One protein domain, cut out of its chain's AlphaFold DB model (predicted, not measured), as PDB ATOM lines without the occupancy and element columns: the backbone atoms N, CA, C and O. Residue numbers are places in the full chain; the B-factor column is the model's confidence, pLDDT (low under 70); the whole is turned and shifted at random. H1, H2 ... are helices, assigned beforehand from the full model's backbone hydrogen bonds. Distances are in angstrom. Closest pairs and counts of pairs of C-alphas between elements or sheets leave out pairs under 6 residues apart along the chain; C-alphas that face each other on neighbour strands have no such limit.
ATOM      1  N   VAL A  26     333.454  19.839 253.332       90.94
ATOM      2  CA  VAL A  26     333.579  18.779 252.331       90.94
ATOM      3  C   VAL A  26     334.049  17.482 252.996       90.94
ATOM      4  O   VAL A  26     335.157  17.440 253.541       90.94
ATOM      5  N   THR A  27     333.259  16.411 252.889       92.38
ATOM      6  CA  THR A  27     333.661  15.062 253.312       92.38
ATOM      7  C   THR A  27     334.900  14.636 252.540       92.38
ATOM      8  O   THR A  27     334.864  14.455 251.325       92.38
ATOM      9  N   THR A  28     336.021  14.516 253.245       91.25
ATOM     10  CA  THR A  28     337.309  14.135 252.663       91.25
ATOM     11  C   THR A  28     337.901  13.017 253.494       91.25
ATOM     12  O   THR A  28     338.084  13.173 254.701       91.25
ATOM     13  N   ASN A  29     338.246  11.909 252.847       94.44
ATOM     14  CA  ASN A  29     338.937  10.828 253.529       94.44
ATOM     15  C   ASN A  29     340.394  11.195 253.807       94.44
ATOM     16  O   ASN A  29     341.071  11.827 252.986       94.44
ATOM     17  N   ASP A  30     340.906  10.761 254.955       95.31
ATOM     18  CA  ASP A  30     342.337  10.827 255.208       95.31
ATOM     19  C   ASP A  30     343.080   9.920 254.218       95.31
ATOM     20  O   ASP A  30     342.769   8.736 254.071       95.31
ATOM     21  N   LYS A  31     344.067  10.480 253.509       94.69
ATOM     22  CA  LYS A  31     344.773   9.776 252.429       94.69
ATOM     23  C   LYS A  31     345.548   8.566 252.949       94.69
ATOM     24  O   LYS A  31     345.544   7.522 252.301       94.69
ATOM     25  N   THR A  32     346.192   8.703 254.107       97.19
ATOM     26  CA  THR A  32     346.996   7.637 254.709       97.19
ATOM     27  C   THR A  32     346.098   6.501 255.185       97.19
ATOM     28  O   THR A  32     346.336   5.352 254.819       97.19
ATOM     29  N   LEU A  33     345.022   6.818 255.910       97.69
ATOM     30  CA  LEU A  33     344.027   5.838 256.336       97.69
ATOM     31  C   LEU A  33     343.386   5.123 255.139       97.69
ATOM     32  O   LEU A  33     343.295   3.897 255.137       97.69
ATOM     33  N   THR A  34     343.003   5.873 254.100       96.25
ATOM     34  CA  THR A  34     342.416   5.314 252.872       96.25
ATOM     35  C   THR A  34     343.361   4.311 252.222       96.25
ATOM     36  O   THR A  34     342.954   3.195 251.921       96.25
ATOM     37  N   GLN A  35     344.627   4.680 252.019       97.06
ATOM     38  CA  GLN A  35     345.604   3.820 251.353       97.06
ATOM     39  C   GLN A  35     345.908   2.551 252.156       97.06
ATOM     40  O   GLN A  35     345.954   1.463 251.592       97.06
ATOM     41  N   ILE A  36     346.096   2.676 253.469       97.62
ATOM     42  CA  ILE A  36     346.478   1.543 254.317       97.62
ATOM     43  C   ILE A  36     345.317   0.559 254.508       97.62
ATOM     44  O   ILE A  36     345.545  -0.642 254.629       97.62
ATOM     45  N   MET A  37     344.072   1.045 254.516       97.50
ATOM     46  CA  MET A  37     342.906   0.183 254.707       97.50
ATOM     47  C   MET A  37     342.372  -0.431 253.410       97.50
ATOM     48  O   MET A  37     341.628  -1.406 253.495       97.50
ATOM     49  N   GLN A  38     342.788   0.041 252.227       96.94
ATOM     50  CA  GLN A  38     342.396  -0.543 250.934       96.94
ATOM     51  C   GLN A  38     342.546  -2.075 250.874       96.94
ATOM     52  O   GLN A  38     341.561  -2.724 250.526       96.94
ATOM     53  N   PRO A  39     343.674  -2.695 251.286       96.31
ATOM     54  CA  PRO A  39     343.797  -4.154 251.300       96.31
ATOM     55  C   PRO A  39     342.752  -4.849 252.181       96.31
ATOM     56  O   PRO A  39     342.239  -5.904 251.821       96.31
ATOM     57  N   THR A  40     342.383  -4.249 253.320       96.50
ATOM     58  CA  THR A  40     341.325  -4.793 254.189       96.50
ATOM     59  C   THR A  40     339.968  -4.768 253.489       96.50
ATOM     60  O   THR A  40     339.217  -5.736 253.592       96.50
ATOM     61  N   LEU A  41     339.660  -3.689 252.761       96.62
ATOM     62  CA  LEU A  41     338.407  -3.566 252.012       96.62
ATOM     63  C   LEU A  41     338.380  -4.515 250.799       96.62
ATOM     64  O   LEU A  41     337.363  -5.159 250.538       96.62
ATOM     65  N   ALA A  42     339.512  -4.661 250.105       96.94
ATOM     66  CA  ALA A  42     339.664  -5.529 248.939       96.94
ATOM     67  C   ALA A  42     339.458  -7.015 249.265       96.94
ATOM     68  O   ALA A  42     338.885  -7.735 248.455       96.94
ATOM     69  N   ILE A  43     339.848  -7.472 250.463       96.12
ATOM     70  CA  ILE A  43     339.602  -8.855 250.915       96.12
ATOM     71  C   ILE A  43     338.102  -9.196 250.923       96.12
ATOM     72  O   ILE A  43     337.742 -10.346 250.680       96.12
ATOM     73  N   VAL A  44     337.231  -8.220 251.204       95.62
ATOM     74  CA  VAL A  44     335.775  -8.437 251.290       95.62
ATOM     75  C   VAL A  44     335.090  -8.178 249.957       95.62
ATOM     76  O   VAL A  44     334.283  -8.984 249.505       95.62
ATOM     77  N   ALA A  45     335.384  -7.034 249.335       94.75
ATOM     78  CA  ALA A  45     334.718  -6.614 248.106       94.75
ATOM     79  C   ALA A  45     335.267  -7.332 246.860       94.75
ATOM     80  O   ALA A  45     334.556  -7.466 245.864       94.75
ATOM     81  N   GLY A  46     336.510  -7.816 246.919       95.50
ATOM     82  CA  GLY A  46     337.303  -8.220 245.762       95.50
ATOM     83  C   GLY A  46     337.990  -7.018 245.108       95.50
ATOM     84  O   GLY A  46     337.407  -5.940 244.997       95.50
ATOM     85  N   GLU A  47     339.228  -7.204 244.642       95.38
ATOM     86  CA  GLU A  47     340.030  -6.124 244.041       95.38
ATOM     87  C   GLU A  47     339.338  -5.463 242.844       95.38
ATOM     88  O   GLU A  47     339.394  -4.247 242.696       95.38
ATOM     89  N   SER A  48     338.618  -6.237 242.029       95.50
ATOM     90  CA  SER A  48     337.918  -5.723 240.846       95.50
ATOM     91  C   SER A  48     336.698  -4.850 241.156       95.50
ATOM     92  O   SER A  48     336.206  -4.182 240.249       95.50
ATOM     93  N   LYS A  49     336.198  -4.859 242.400       93.69
ATOM     94  CA  LYS A  49     335.022  -4.084 242.837       93.69
ATOM     95  C   LYS A  49     335.377  -2.937 243.785       93.69
ATOM     96  O   LYS A  49     334.491  -2.193 244.204       93.69
ATOM     97  N   LEU A  50     336.648  -2.808 244.167       96.44
ATOM     98  CA  LEU A  50     337.121  -1.711 245.000       96.44
ATOM     99  C   LEU A  50     337.583  -0.559 244.109       96.44
ATOM    100  O   LEU A  50     338.532  -0.694 243.341       96.44
ATOM    101  N   HIS A  51     336.951   0.600 244.265       94.81
ATOM    102  CA  HIS A  51     337.298   1.800 243.513       94.81
ATOM    103  C   HIS A  51     337.627   2.947 244.464       94.81
ATOM    104  O   HIS A  51     336.857   3.263 245.371       94.81
ATOM    105  N   VAL A  52     338.773   3.591 244.242       93.88
ATOM    106  CA  VAL A  52     339.105   4.863 244.888       93.88
ATOM    107  C   VAL A  52     338.559   5.975 244.007       93.88
ATOM    108  O   VAL A  52     338.932   6.078 242.840       93.88
ATOM    109  N   LEU A  53     337.673   6.800 244.554       90.25
ATOM    110  CA  LEU A  53     337.137   7.940 243.821       90.25
ATOM    111  C   LEU A  53     338.226   9.007 243.655       90.25
ATOM    112  O   LEU A  53     338.813   9.458 244.638       90.25
ATOM    113  N   GLU A  54     338.479   9.425 242.414       86.62
ATOM    114  CA  GLU A  54     339.426  10.510 242.112       86.62
ATOM    115  C   GLU A  54     338.924  11.875 242.603       86.62
ATOM    116  O   GLU A  54     339.712  12.761 242.936       86.62
ATOM    117  N   HIS A  55     337.601  12.027 242.668       85.50
ATOM    118  CA  HIS A  55     336.910  13.253 243.045       85.50
ATOM    119  C   HIS A  55     335.838  12.953 244.093       85.50
ATOM    120  O   HIS A  55     335.292  11.851 244.149       85.50
ATOM    121  N   ASN A  56     335.507  13.951 244.911       82.94
ATOM    122  CA  ASN A  56     334.442  13.810 245.898       82.94
ATOM    123  C   ASN A  56     333.083  13.653 245.205       82.94
ATOM    124  O   ASN A  56     332.781  14.361 244.243       82.94
ATOM    125  N   ALA A  57     332.253  12.752 245.730       82.00
ATOM    126  CA  ALA A  57     330.859  12.644 245.320       82.00
ATOM    127  C   ALA A  57     330.082  13.913 245.713       82.00
ATOM    128  O   ALA A  57     330.407  14.576 246.697       82.00
ATOM    129  N   SER A  58     329.037  14.249 244.953       68.38
ATOM    130  CA  SER A  58     328.280  15.499 245.128       68.38
ATOM    131  C   SER A  58     327.378  15.550 246.371       68.38
ATOM    132  O   SER A  58     326.786  16.594 246.636       68.38
ATOM    133  N   ALA A  59     327.236  14.454 247.119       75.88
ATOM    134  CA  ALA A  59     326.378  14.413 248.299       75.88
ATOM    135  C   ALA A  59     326.983  15.222 249.461       75.88
ATOM    136  O   ALA A  59     328.160  15.076 249.788       75.88
ATOM    137  N   SER A  60     326.163  16.070 250.091       84.00
ATOM    138  CA  SER A  60     326.514  16.700 251.368       84.00
ATOM    139  C   SER A  60     326.295  15.692 252.489       84.00
ATOM    140  O   SER A  60     325.234  15.080 252.550       84.00
ATOM    141  N   GLU A  61     327.285  15.529 253.361       90.88
ATOM    142  CA  GLU A  61     327.303  14.492 254.393       90.88
ATOM    143  C   GLU A  61     327.902  15.077 255.680       90.88
ATOM    144  O   GLU A  61     328.977  15.683 255.648       90.88
ATOM    145  N   ASP A  62     327.204  14.941 256.808       92.88
ATOM    146  CA  ASP A  62     327.610  15.566 258.074       92.88
ATOM    147  C   ASP A  62     328.755  14.808 258.766       92.88
ATOM    148  O   ASP A  62     329.490  15.394 259.569       92.88
ATOM    149  N   PHE A  63     329.033  13.568 258.340       93.75
ATOM    150  CA  PHE A  63     330.233  12.823 258.724       93.75
ATOM    151  C   PHE A  63     331.531  13.625 258.499       93.75
ATOM    152  O   PHE A  63     332.537  13.403 259.180       93.75
ATOM    153  N   ALA A  64     331.514  14.603 257.585       93.12
ATOM    154  CA  ALA A  64     332.621  15.520 257.339       93.12
ATOM    155  C   ALA A  64     333.142  16.226 258.606       93.12
ATOM    156  O   ALA A  64     334.329  16.559 258.672       93.12
ATOM    157  N   TYR A  65     332.295  16.437 259.620       93.94
ATOM    158  CA  TYR A  65     332.714  17.030 260.891       93.94
ATOM    159  C   TYR A  65     333.673  16.128 261.677       93.94
ATOM    160  O   TYR A  65     334.629  16.635 262.266       93.94
ATOM    161  N   TYR A  66     333.514  14.800 261.628       94.88
ATOM    162  CA  TYR A  66     334.473  13.884 262.260       94.88
ATOM    163  C   TYR A  66     335.858  13.996 261.619       94.88
ATOM    164  O   TYR A  66     336.866  14.036 262.324       94.88
ATOM    165  N   GLY A  67     335.903  14.159 260.295       93.00
ATOM    166  CA  GLY A  67     337.143  14.374 259.547       93.00
ATOM    167  C   GLY A  67     337.870  15.681 259.870       93.00
ATOM    168  O   GLY A  67     339.015  15.857 259.462       93.00
ATOM    169  N   GLN A  68     337.253  16.610 260.611       92.00
ATOM    170  CA  GLN A  68     337.954  17.784 261.143       92.00
ATOM    171  C   GLN A  68     338.712  17.483 262.441       92.00
ATOM    172  O   GLN A  68     339.673  18.186 262.755       92.00
ATOM    173  N   LEU A  69     338.291  16.456 263.181       93.50
ATOM    174  CA  LEU A  69     338.791  16.143 264.521       93.50
ATOM    175  C   LEU A  69     339.778  14.973 264.520       93.50
ATOM    176  O   LEU A  69     340.669  14.918 265.366       93.50
ATOM    177  N   MET A  70     339.637  14.038 263.580       94.88
ATOM    178  CA  MET A  70     340.425  12.807 263.531       94.88
ATOM    179  C   MET A  70     340.579  12.297 262.089       94.88
ATOM    180  O   MET A  70     339.785  12.675 261.224       94.88
ATOM    181  N   PRO A  71     341.567  11.423 261.809       96.44
ATOM    182  CA  PRO A  71     341.637  10.757 260.516       96.44
ATOM    183  C   PRO A  71     340.359   9.942 260.283       96.44
ATOM    184  O   PRO A  71     340.031   9.049 261.063       96.44
ATOM    185  N   SER A  72     339.635  10.259 259.211       95.38
ATOM    186  CA  SER A  72     338.327   9.677 258.903       95.38
ATOM    187  C   SER A  72     338.330   8.949 257.560       95.38
ATOM    188  O   SER A  72     339.016   9.360 256.621       95.38
ATOM    189  N   LEU A  73     337.530   7.886 257.455       95.88
ATOM    190  CA  LEU A  73     337.318   7.117 256.229       95.88
ATOM    191  C   LEU A  73     335.820   6.852 256.044       95.88
ATOM    192  O   LEU A  73     335.216   6.124 256.823       95.88
ATOM    193  N   PHE A  74     335.249   7.439 255.000       95.38
ATOM    194  CA  PHE A  74     333.879   7.261 254.547       95.38
ATOM    195  C   PHE A  74     333.880   6.460 253.241       95.38
ATOM    196  O   PHE A  74     334.638   6.770 252.317       95.38
ATOM    197  N   VAL A  75     333.064   5.411 253.169       94.94
ATOM    198  CA  VAL A  75     333.059   4.455 252.053       94.94
ATOM    199  C   VAL A  75     331.633   4.268 251.563       94.94
ATOM    200  O   VAL A  75     330.730   4.033 252.361       94.94
ATOM    201  N   PHE A  76     331.442   4.334 250.247       94.44
ATOM    202  CA  PHE A  76     330.186   3.941 249.616       94.44
ATOM    203  C   PHE A  76     330.166   2.436 249.378       94.44
ATOM    204  O   PHE A  76     331.155   1.855 248.933       94.44
ATOM    205  N   ILE A  77     329.019   1.815 249.636       94.69
ATOM    206  CA  ILE A  77     328.774   0.408 249.333       94.69
ATOM    207  C   ILE A  77     327.688   0.360 248.264       94.69
ATOM    208  O   ILE A  77     326.632   0.972 248.421       94.69
ATOM    209  N   GLY A  78     327.963  -0.341 247.163       93.06
ATOM    210  CA  GLY A  78     326.985  -0.539 246.097       93.06
ATOM    211  C   GLY A  78     325.761  -1.294 246.614       93.06
ATOM    212  O   GLY A  78     325.895  -2.346 247.236       93.06
ATOM    213  N   ALA A  79     324.577  -0.747 246.357       94.38
ATOM    214  CA  ALA A  79     323.299  -1.286 246.823       94.38
ATOM    215  C   ALA A  79     322.368  -1.707 245.675       94.38
ATOM    216  O   ALA A  79     321.238  -2.107 245.927       94.38
ATOM    217  N   THR A  80     322.815  -1.606 244.420       95.69
ATOM    218  CA  THR A  80     322.008  -2.000 243.261       95.69
ATOM    219  C   THR A  80     321.901  -3.525 243.181       95.69
ATOM    220  O   THR A  80     322.944  -4.184 243.157       95.69
ATOM    221  N   PRO A  81     320.686  -4.096 243.069       94.31
ATOM    222  CA  PRO A  81     320.509  -5.527 242.839       94.31
ATOM    223  C   PRO A  81     321.257  -6.023 241.596       94.31
ATOM    224  O   PRO A  81     321.216  -5.390 240.543       94.31
ATOM    225  N   ASN A  82     321.893  -7.198 241.679       90.69
ATOM    226  CA  ASN A  82     322.706  -7.750 240.577       90.69
ATOM    227  C   ASN A  82     321.933  -7.982 239.262       90.69
ATOM    228  O   ASN A  82     322.541  -8.095 238.200       90.69
ATOM    229  N   ASN A  83     320.606  -8.106 239.328       92.56
ATOM    230  CA  ASN A  83     319.729  -8.279 238.169       92.56
ATOM    231  C   ASN A  83     319.196  -6.948 237.604       92.56
ATOM    232  O   ASN A  83     318.348  -6.969 236.711       92.56
ATOM    233  N   GLN A  84     319.663  -5.811 238.119       94.31
ATOM    234  CA  GLN A  84     319.268  -4.479 237.687       94.31
ATOM    235  C   GLN A  84     320.438  -3.746 237.026       94.31
ATOM    236  O   GLN A  84     321.584  -3.817 237.462       94.31
ATOM    237  N   ASP A  85     320.122  -3.001 235.970       94.56
ATOM    238  CA  ASP A  85     321.055  -2.079 235.329       94.56
ATOM    239  C   ASP A  85     321.374  -0.906 236.273       94.56
ATOM    240  O   ASP A  85     320.494  -0.108 236.609       94.56
ATOM    241  N   MET A  86     322.635  -0.810 236.703       92.19
ATOM    242  CA  MET A  86     323.103   0.202 237.652       92.19
ATOM    243  C   MET A  86     322.929   1.630 237.135       92.19
ATOM    244  O   MET A  86     322.617   2.514 237.927       92.19
ATOM    245  N   GLU A  87     323.056   1.861 235.827       94.06
ATOM    246  CA  GLU A  87     322.902   3.203 235.247       94.06
ATOM    247  C   GLU A  87     321.443   3.681 235.250       94.06
ATOM    248  O   GLU A  87     321.171   4.874 235.121       94.06
ATOM    249  N   LYS A  88     320.496   2.755 235.423       95.00
ATOM    250  CA  LYS A  88     319.053   3.029 235.487       95.00
ATOM    251  C   LYS A  88     318.488   2.895 236.898       95.00
ATOM    252  O   LYS A  88     317.279   3.036 237.082       95.00
ATOM    253  N   ALA A  89     319.326   2.582 237.885       95.88
ATOM    254  CA  ALA A  89     318.887   2.460 239.262       95.88
ATOM    255  C   ALA A  89     318.433   3.817 239.811       95.88
ATOM    256  O   ALA A  89     319.076   4.845 239.599       95.88
ATOM    257  N   ALA A  90     317.302   3.816 240.518       95.50
ATOM    258  CA  ALA A  90     316.809   5.007 241.190       95.50
ATOM    259  C   ALA A  90     317.838   5.454 242.249       95.50
ATOM    260  O   ALA A  90     318.269   4.622 243.048       95.50
ATOM    261  N   PRO A  91     318.254   6.732 242.276       92.88
ATOM    262  CA  PRO A  91     319.256   7.210 243.223       92.88
ATOM    263  C   PRO A  91     318.665   7.416 244.624       92.88
ATOM    264  O   PRO A  91     317.447   7.393 244.816       92.88
ATOM    265  N   ASN A  92     319.531   7.706 245.600       91.88
ATOM    266  CA  ASN A  92     319.110   8.177 246.923       91.88
ATOM    267  C   ASN A  92     318.102   9.340 246.799       91.88
ATOM    268  O   ASN A  92     318.225  10.184 245.911       91.88
ATOM    269  N   HIS A  93     317.129   9.394 247.714       93.62
ATOM    270  CA  HIS A  93     316.006  10.352 247.737       93.62
ATOM    271  C   HIS A  93     314.950  10.194 246.627       93.62
ATOM    272  O   HIS A  93     314.024  11.003 246.550       93.62
ATOM    273  N   ASN A  94     315.029   9.155 245.796       96.19
ATOM    274  CA  ASN A  94     313.970   8.819 244.845       96.19
ATOM    275  C   ASN A  94     312.920   7.884 245.497       96.19
ATOM    276  O   ASN A  94     313.313   6.950 246.192       96.19
ATOM    277  N   PRO A  95     311.598   8.056 245.275       97.56
ATOM    278  CA  PRO A  95     310.570   7.159 245.832       97.56
ATOM    279  C   PRO A  95     310.638   5.710 245.318       97.56
ATOM    280  O   PRO A  95     310.051   4.821 245.925       97.56
ATOM    281  N   GLN A  96     311.329   5.465 244.204       95.94
ATOM    282  CA  GLN A  96     311.585   4.131 243.653       95.94
ATOM    283  C   GLN A  96     312.928   3.551 244.121       95.94
ATOM    284  O   GLN A  96     313.335   2.496 243.635       95.94
ATOM    285  N   PHE A  97     313.641   4.245 245.015       95.94
ATOM    286  CA  PHE A  97     314.890   3.757 245.584       95.94
ATOM    287  C   PHE A  97     314.655   2.441 246.327       95.94
ATOM    288  O   PHE A  97     313.772   2.337 247.180       95.94
ATOM    289  N   ILE A  98     315.479   1.451 246.005       94.88
ATOM    290  CA  ILE A  98     315.522   0.150 246.667       94.88
ATOM    291  C   ILE A  98     316.974  -0.190 246.996       94.88
ATOM    292  O   ILE A  98     317.898   0.323 246.366       94.88
ATOM    293  N   VAL A  99     317.161  -1.075 247.969       94.62
ATOM    294  CA  VAL A  99     318.470  -1.571 248.402       94.62
ATOM    295  C   VAL A  99     318.498  -3.082 248.211       94.62
ATOM    296  O   VAL A  99     317.548  -3.769 248.579       94.62
ATOM    297  N   ASP A 100     319.581  -3.602 247.641       95.94
ATOM    298  CA  ASP A 100     319.886  -5.031 247.653       95.94
ATOM    299  C   ASP A 100     320.308  -5.458 249.064       95.94
ATOM    300  O   ASP A 100     321.399  -5.110 249.523       95.94
ATOM    301  N   ASP A 101     319.476  -6.253 249.738       95.00
ATOM    302  CA  ASP A 101     319.778  -6.819 251.060       95.00
ATOM    303  C   ASP A 101     321.087  -7.629 251.075       95.00
ATOM    304  O   ASP A 101     321.750  -7.730 252.112       95.00
ATOM    305  N   GLY A 102     321.524  -8.155 249.922       92.31
ATOM    306  CA  GLY A 102     322.830  -8.794 249.766       92.31
ATOM    307  C   GLY A 102     324.002  -7.885 250.158       92.31
ATOM    308  O   GLY A 102     325.034  -8.378 250.622       92.31
ATOM    309  N   THR A 103     323.828  -6.561 250.064       94.75
ATOM    310  CA  THR A 103     324.842  -5.570 250.442       94.75
ATOM    311  C   THR A 103     325.108  -5.526 251.947       94.75
ATOM    312  O   THR A 103     326.222  -5.215 252.375       94.75
ATOM    313  N   LEU A 104     324.126  -5.905 252.779       96.00
ATOM    314  CA  LEU A 104     324.260  -5.870 254.239       96.00
ATOM    315  C   LEU A 104     325.402  -6.769 254.715       96.00
ATOM    316  O   LEU A 104     326.191  -6.364 255.568       96.00
ATOM    317  N   LYS A 105     325.548  -7.958 254.117       95.75
ATOM    318  CA  LYS A 105     326.658  -8.867 254.427       95.75
ATOM    319  C   LYS A 105     328.007  -8.208 254.133       95.75
ATOM    320  O   LYS A 105     328.896  -8.244 254.981       95.75
ATOM    321  N   THR A 106     328.146  -7.591 252.959       95.44
ATOM    322  CA  THR A 106     329.371  -6.885 252.559       95.44
ATOM    323  C   THR A 106     329.675  -5.728 253.504       95.44
ATOM    324  O   THR A 106     330.807  -5.612 253.968       95.44
ATOM    325  N   GLY A 107     328.681  -4.904 253.845       96.69
ATOM    326  CA  GLY A 107     328.870  -3.766 254.745       96.69
ATOM    327  C   GLY A 107     329.255  -4.160 256.165       96.69
ATOM    328  O   GLY A 107     330.201  -3.593 256.716       96.69
ATOM    329  N   ILE A 108     328.590  -5.168 256.734       97.88
ATOM    330  CA  ILE A 108     328.925  -5.692 258.063       97.88
ATOM    331  C   ILE A 108     330.354  -6.237 258.065       97.88
ATOM    332  O   ILE A 108     331.152  -5.866 258.924       97.88
ATOM    333  N   GLU A 109     330.710  -7.071 257.085       97.81
ATOM    334  CA  GLU A 109     332.042  -7.671 257.036       97.81
ATOM    335  C   GLU A 109     333.147  -6.622 256.822       97.81
ATOM    336  O   GLU A 109     334.170  -6.668 257.514       97.81
ATOM    337  N   LEU A 110     332.936  -5.646 255.929       97.31
ATOM    338  CA  LEU A 110     333.852  -4.517 255.730       97.31
ATOM    339  C   LEU A 110     334.078  -3.756 257.038       97.31
ATOM    340  O   LEU A 110     335.225  -3.531 257.428       97.31
ATOM    341  N   HIS A 111     332.999  -3.392 257.732       97.94
ATOM    342  CA  HIS A 111     333.078  -2.616 258.964       97.94
ATOM    343  C   HIS A 111     333.757  -3.400 260.096       97.94
ATOM    344  O   HIS A 111     334.664  -2.888 260.755       97.94
ATOM    345  N   THR A 112     333.397  -4.672 260.286       98.38
ATOM    346  CA  THR A 112     334.023  -5.535 261.296       98.38
ATOM    347  C   THR A 112     335.514  -5.724 261.032       98.38
ATOM    348  O   THR A 112     336.325  -5.581 261.948       98.38
ATOM    349  N   ARG A 113     335.918  -6.000 259.787       97.69
ATOM    350  CA  ARG A 113     337.342  -6.150 259.455       97.69
ATOM    351  C   ARG A 113     338.104  -4.842 259.577       97.69
ATOM    352  O   ARG A 113     339.250  -4.878 260.020       97.69
ATOM    353  N   PHE A 114     337.488  -3.709 259.233       97.25
ATOM    354  CA  PHE A 114     338.071  -2.396 259.494       97.25
ATOM    355  C   PHE A 114     338.398  -2.246 260.984       97.25
ATOM    356  O   PHE A 114     339.552  -1.993 261.318       97.25
ATOM    357  N   ILE A 115     337.429  -2.498 261.870       97.81
ATOM    358  CA  ILE A 115     337.613  -2.399 263.327       97.81
ATOM    359  C   ILE A 115     338.726  -3.333 263.818       97.81
ATOM    360  O   ILE A 115     339.592  -2.909 264.577       97.81
ATOM    361  N   ILE A 116     338.735  -4.594 263.376       98.19
ATOM    362  CA  ILE A 116     339.714  -5.596 263.829       98.19
ATOM    363  C   ILE A 116     341.133  -5.279 263.331       98.19
ATOM    364  O   ILE A 116     342.112  -5.543 264.030       98.19
ATOM    365  N   ASN A 117     341.271  -4.736 262.120       97.81
ATOM    366  CA  ASN A 117     342.580  -4.465 261.530       97.81
ATOM    367  C   ASN A 117     343.124  -3.074 261.865       97.81
ATOM    368  O   ASN A 117     344.345  -2.922 261.891       97.81
ATOM    369  N   TYR A 118     342.271  -2.089 262.158       97.12
ATOM    370  CA  TYR A 118     342.697  -0.718 262.441       97.12
ATOM    371  C   TYR A 118     343.773  -0.608 263.542       97.12
ATOM    372  O   TYR A 118     344.756   0.099 263.317       97.12
ATOM    373  N   PRO A 119     343.706  -1.341 264.676       98.06
ATOM    374  CA  PRO A 119     344.752  -1.290 265.700       98.06
ATOM    375  C   PRO A 119     346.165  -1.596 265.184       98.06
ATOM    376  O   PRO A 119     347.131  -1.062 265.717       98.06
ATOM    377  N   LYS A 120     346.300  -2.400 264.120       97.50
ATOM    378  CA  LYS A 120     347.597  -2.752 263.515       97.50
ATOM    379  C   LYS A 120     348.250  -1.579 262.779       97.50
ATOM    380  O   LYS A 120     349.438  -1.634 262.491       97.50
ATOM    381  N   VAL A 121     347.470  -0.553 262.438       96.94
ATOM    382  CA  VAL A 121     347.896   0.584 261.606       96.94
ATOM    383  C   VAL A 121     347.658   1.939 262.278       96.94
ATOM    384  O   VAL A 121     348.063   2.972 261.746       96.94
ATOM    385  N   ALA A 122     347.023   1.945 263.453       97.06
ATOM    386  CA  ALA A 122     346.594   3.147 264.159       97.06
ATOM    387  C   ALA A 122     347.748   4.123 264.433       97.06
ATOM    388  O   ALA A 122     347.598   5.321 264.207       97.06
ATOM    389  N   GLU A 123     348.915   3.626 264.853       97.81
ATOM    390  CA  GLU A 123     350.090   4.466 265.118       97.81
ATOM    391  C   GLU A 123     350.566   5.199 263.856       97.81
ATOM    392  O   GLU A 123     350.828   6.405 263.887       97.81
ATOM    393  N   GLN A 124     350.621   4.496 262.723       97.50
ATOM    394  CA  GLN A 124     351.028   5.073 261.445       97.50
ATOM    395  C   GLN A 124     350.040   6.150 260.979       97.50
ATOM    396  O   GLN A 124     350.455   7.233 260.555       97.50
ATOM    397  N   VAL A 125     348.739   5.870 261.089       97.56
ATOM    398  CA  VAL A 125     347.667   6.808 260.732       97.56
ATOM    399  C   VAL A 125     347.722   8.049 261.623       97.56
ATOM    400  O   VAL A 125     347.733   9.173 261.118       97.56
ATOM    401  N   GLN A 126     347.836   7.865 262.941       96.44
ATOM    402  CA  GLN A 126     347.882   8.971 263.893       96.44
ATOM    403  C   GLN A 126     349.130   9.837 263.698       96.44
ATOM    404  O   GLN A 126     349.043  11.065 263.712       96.44
ATOM    405  N   THR A 127     350.286   9.217 263.456       97.31
ATOM    406  CA  THR A 127     351.542   9.933 263.196       97.31
ATOM    407  C   THR A 127     351.433  10.807 261.948       97.31
ATOM    408  O   THR A 127     351.807  11.985 261.970       97.31
ATOM    409  N   ALA A 128     350.882  10.262 260.858       96.81
ATOM    410  CA  ALA A 128     350.676  11.006 259.619       96.81
ATOM    411  C   ALA A 128     349.696  12.178 259.805       96.81
ATOM    412  O   ALA A 128     349.964  13.292 259.339       96.81
ATOM    413  N   TRP A 129     348.600  11.947 260.531       94.56
ATOM    414  CA  TRP A 129     347.592  12.960 260.827       94.56
ATOM    415  C   TRP A 129     348.151  14.120 261.654       94.56
ATOM    416  O   TRP A 129     348.041  15.277 261.241       94.56
ATOM    417  N   THR A 130     348.824  13.831 262.771       94.00
ATOM    418  CA  THR A 130     349.400  14.862 263.649       94.00
ATOM    419  C   THR A 130     350.438  15.703 262.907       94.00
ATOM    420  O   THR A 130     350.422  16.930 262.999       94.00
ATOM    421  N   LYS A 131     351.297  15.082 262.085       93.38
ATOM    422  CA  LYS A 131     352.276  15.813 261.262       93.38
ATOM    423  C   LYS A 131     351.603  16.794 260.294       93.38
ATOM    424  O   LYS A 131     352.086  17.910 260.104       93.38
ATOM    425  N   LYS A 132     350.486  16.392 259.678       89.06
ATOM    426  CA  LYS A 132     349.689  17.253 258.793       89.06
ATOM    427  C   LYS A 132     349.015  18.390 259.568       89.06
ATOM    428  O   LYS A 132     349.021  19.518 259.078       89.06
ATOM    429  N   ALA A 133     348.467  18.107 260.750       84.12
ATOM    430  CA  ALA A 133     347.834  19.104 261.611       84.12
ATOM    431  C   ALA A 133     348.830  20.192 262.044       84.12
ATOM    432  O   ALA A 133     348.571  21.370 261.808       84.12
ATOM    433  N   LEU A 134     350.014  19.797 262.527       84.31
ATOM    434  CA  LEU A 134     351.097  20.719 262.895       84.31
ATOM    435  C   LEU A 134     351.518  21.609 261.721       84.31
ATOM    436  O   LEU A 134     351.672  22.818 261.866       84.31
ATOM    437  N   LYS A 135     351.659  21.033 260.519       83.12
ATOM    438  CA  LYS A 135     351.996  21.812 259.318       83.12
ATOM    439  C   LYS A 135     350.917  22.847 258.977       83.12
ATOM    440  O   LYS A 135     351.244  23.945 258.536       83.12
ATOM    441  N   LYS A 136     349.638  22.503 259.155       79.50
ATOM    442  CA  LYS A 136     348.519  23.423 258.915       79.50
ATOM    443  C   LYS A 136     348.521  24.576 259.922       79.50
ATOM    444  O   LYS A 136     348.286  25.708 259.517       79.50
ATOM    445  N   GLU A 137     348.813  24.290 261.188       79.75
ATOM    446  CA  GLU A 137     348.917  25.291 262.253       79.75
ATOM    447  C   GLU A 137     350.062  26.278 261.990       79.75
ATOM    448  O   GLU A 137     349.824  27.483 261.940       79.75
ATOM    449  N   VAL A 138     351.265  25.780 261.683       74.81
ATOM    450  CA  VAL A 138     352.426  26.619 261.325       74.81
ATOM    451  C   VAL A 138     352.116  27.540 260.142       74.81
ATOM    452  O   VAL A 138     352.427  28.725 260.189       74.81
ATOM    453  N   ASN A 139     351.453  27.023 259.105       75.69
ATOM    454  CA  ASN A 139     351.078  27.814 257.931       75.69
ATOM    455  C   ASN A 139     349.969  28.841 258.208       75.69
ATOM    456  O   ASN A 139     349.813  29.766 257.425       75.69
ATOM    457  N   SER A 140     349.162  28.662 259.258       73.19
ATOM    458  CA  SER A 140     348.102  29.616 259.622       73.19
ATOM    459  C   SER A 140     348.602  30.807 260.446       73.19
ATOM    460  O   SER A 140     347.866  31.771 260.629       73.19
ATOM    461  N   LEU A 141     349.843  30.728 260.938       67.06
ATOM    462  CA  LEU A 141     350.523  31.777 261.701       67.06
ATOM    463  C   LEU A 141     351.424  32.672 260.825       67.06
ATOM    464  O   LEU A 141     352.051  33.591 261.352       67.06
ATOM    465  N   GLN A 142     351.508  32.394 259.520       52.59
ATOM    466  CA  GLN A 142     352.248  33.161 258.508       52.59
ATOM    467  C   GLN A 142     351.277  33.912 257.597       52.59
ATOM    468  O   GLN A 142     351.610  35.057 257.224       52.59
TER     469      GLN A 142
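Overview. This is residues 26 to 142 of the 142 residues of the protein "M20/M25/M40 family metallo-hydrolase" of Methanobrevibacter sp (UniProt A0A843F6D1). Helices H1 and H3 cross, and H4 turns off H3's end as an arm; residues 134 to 142 stick out. Long loops and H2 complete this loose, all-helix shape of four named helices, H1 to H4. The 117 printed residues span 54 by 30 by 20 A, radius of gyration of the C-alphas 16.8 A.

Arrangement. Find H1, residues 31 to 45; it touches H3, residues 102 to 120, at a steep tilt of 48 degrees, closest at the C-alphas of Leu 41 and Leu 110, 6.0 A. H4, residues 122 to 140, only just touches H1, through 125 to 128 alone, with 3 C-alpha pairs within 8 A. H2, residues 62 to 69, touches no helix; 0 of its 4 O i to N i+4 pairs, but 5 of 5 O i to N i+3, are within hydrogen-bond range.

Along the chain. Find H1's start, C-alpha 31, at (344.773, 9.776, 252.429); H4 ends at C-alpha 140, (348.102, 29.616, 259.622). H3 measures 29.0 A.

Size, cuts and confidence. The printed part has no cut. Both links at H2 are long. Residues 58, 141 and 142 have pLDDT under 70.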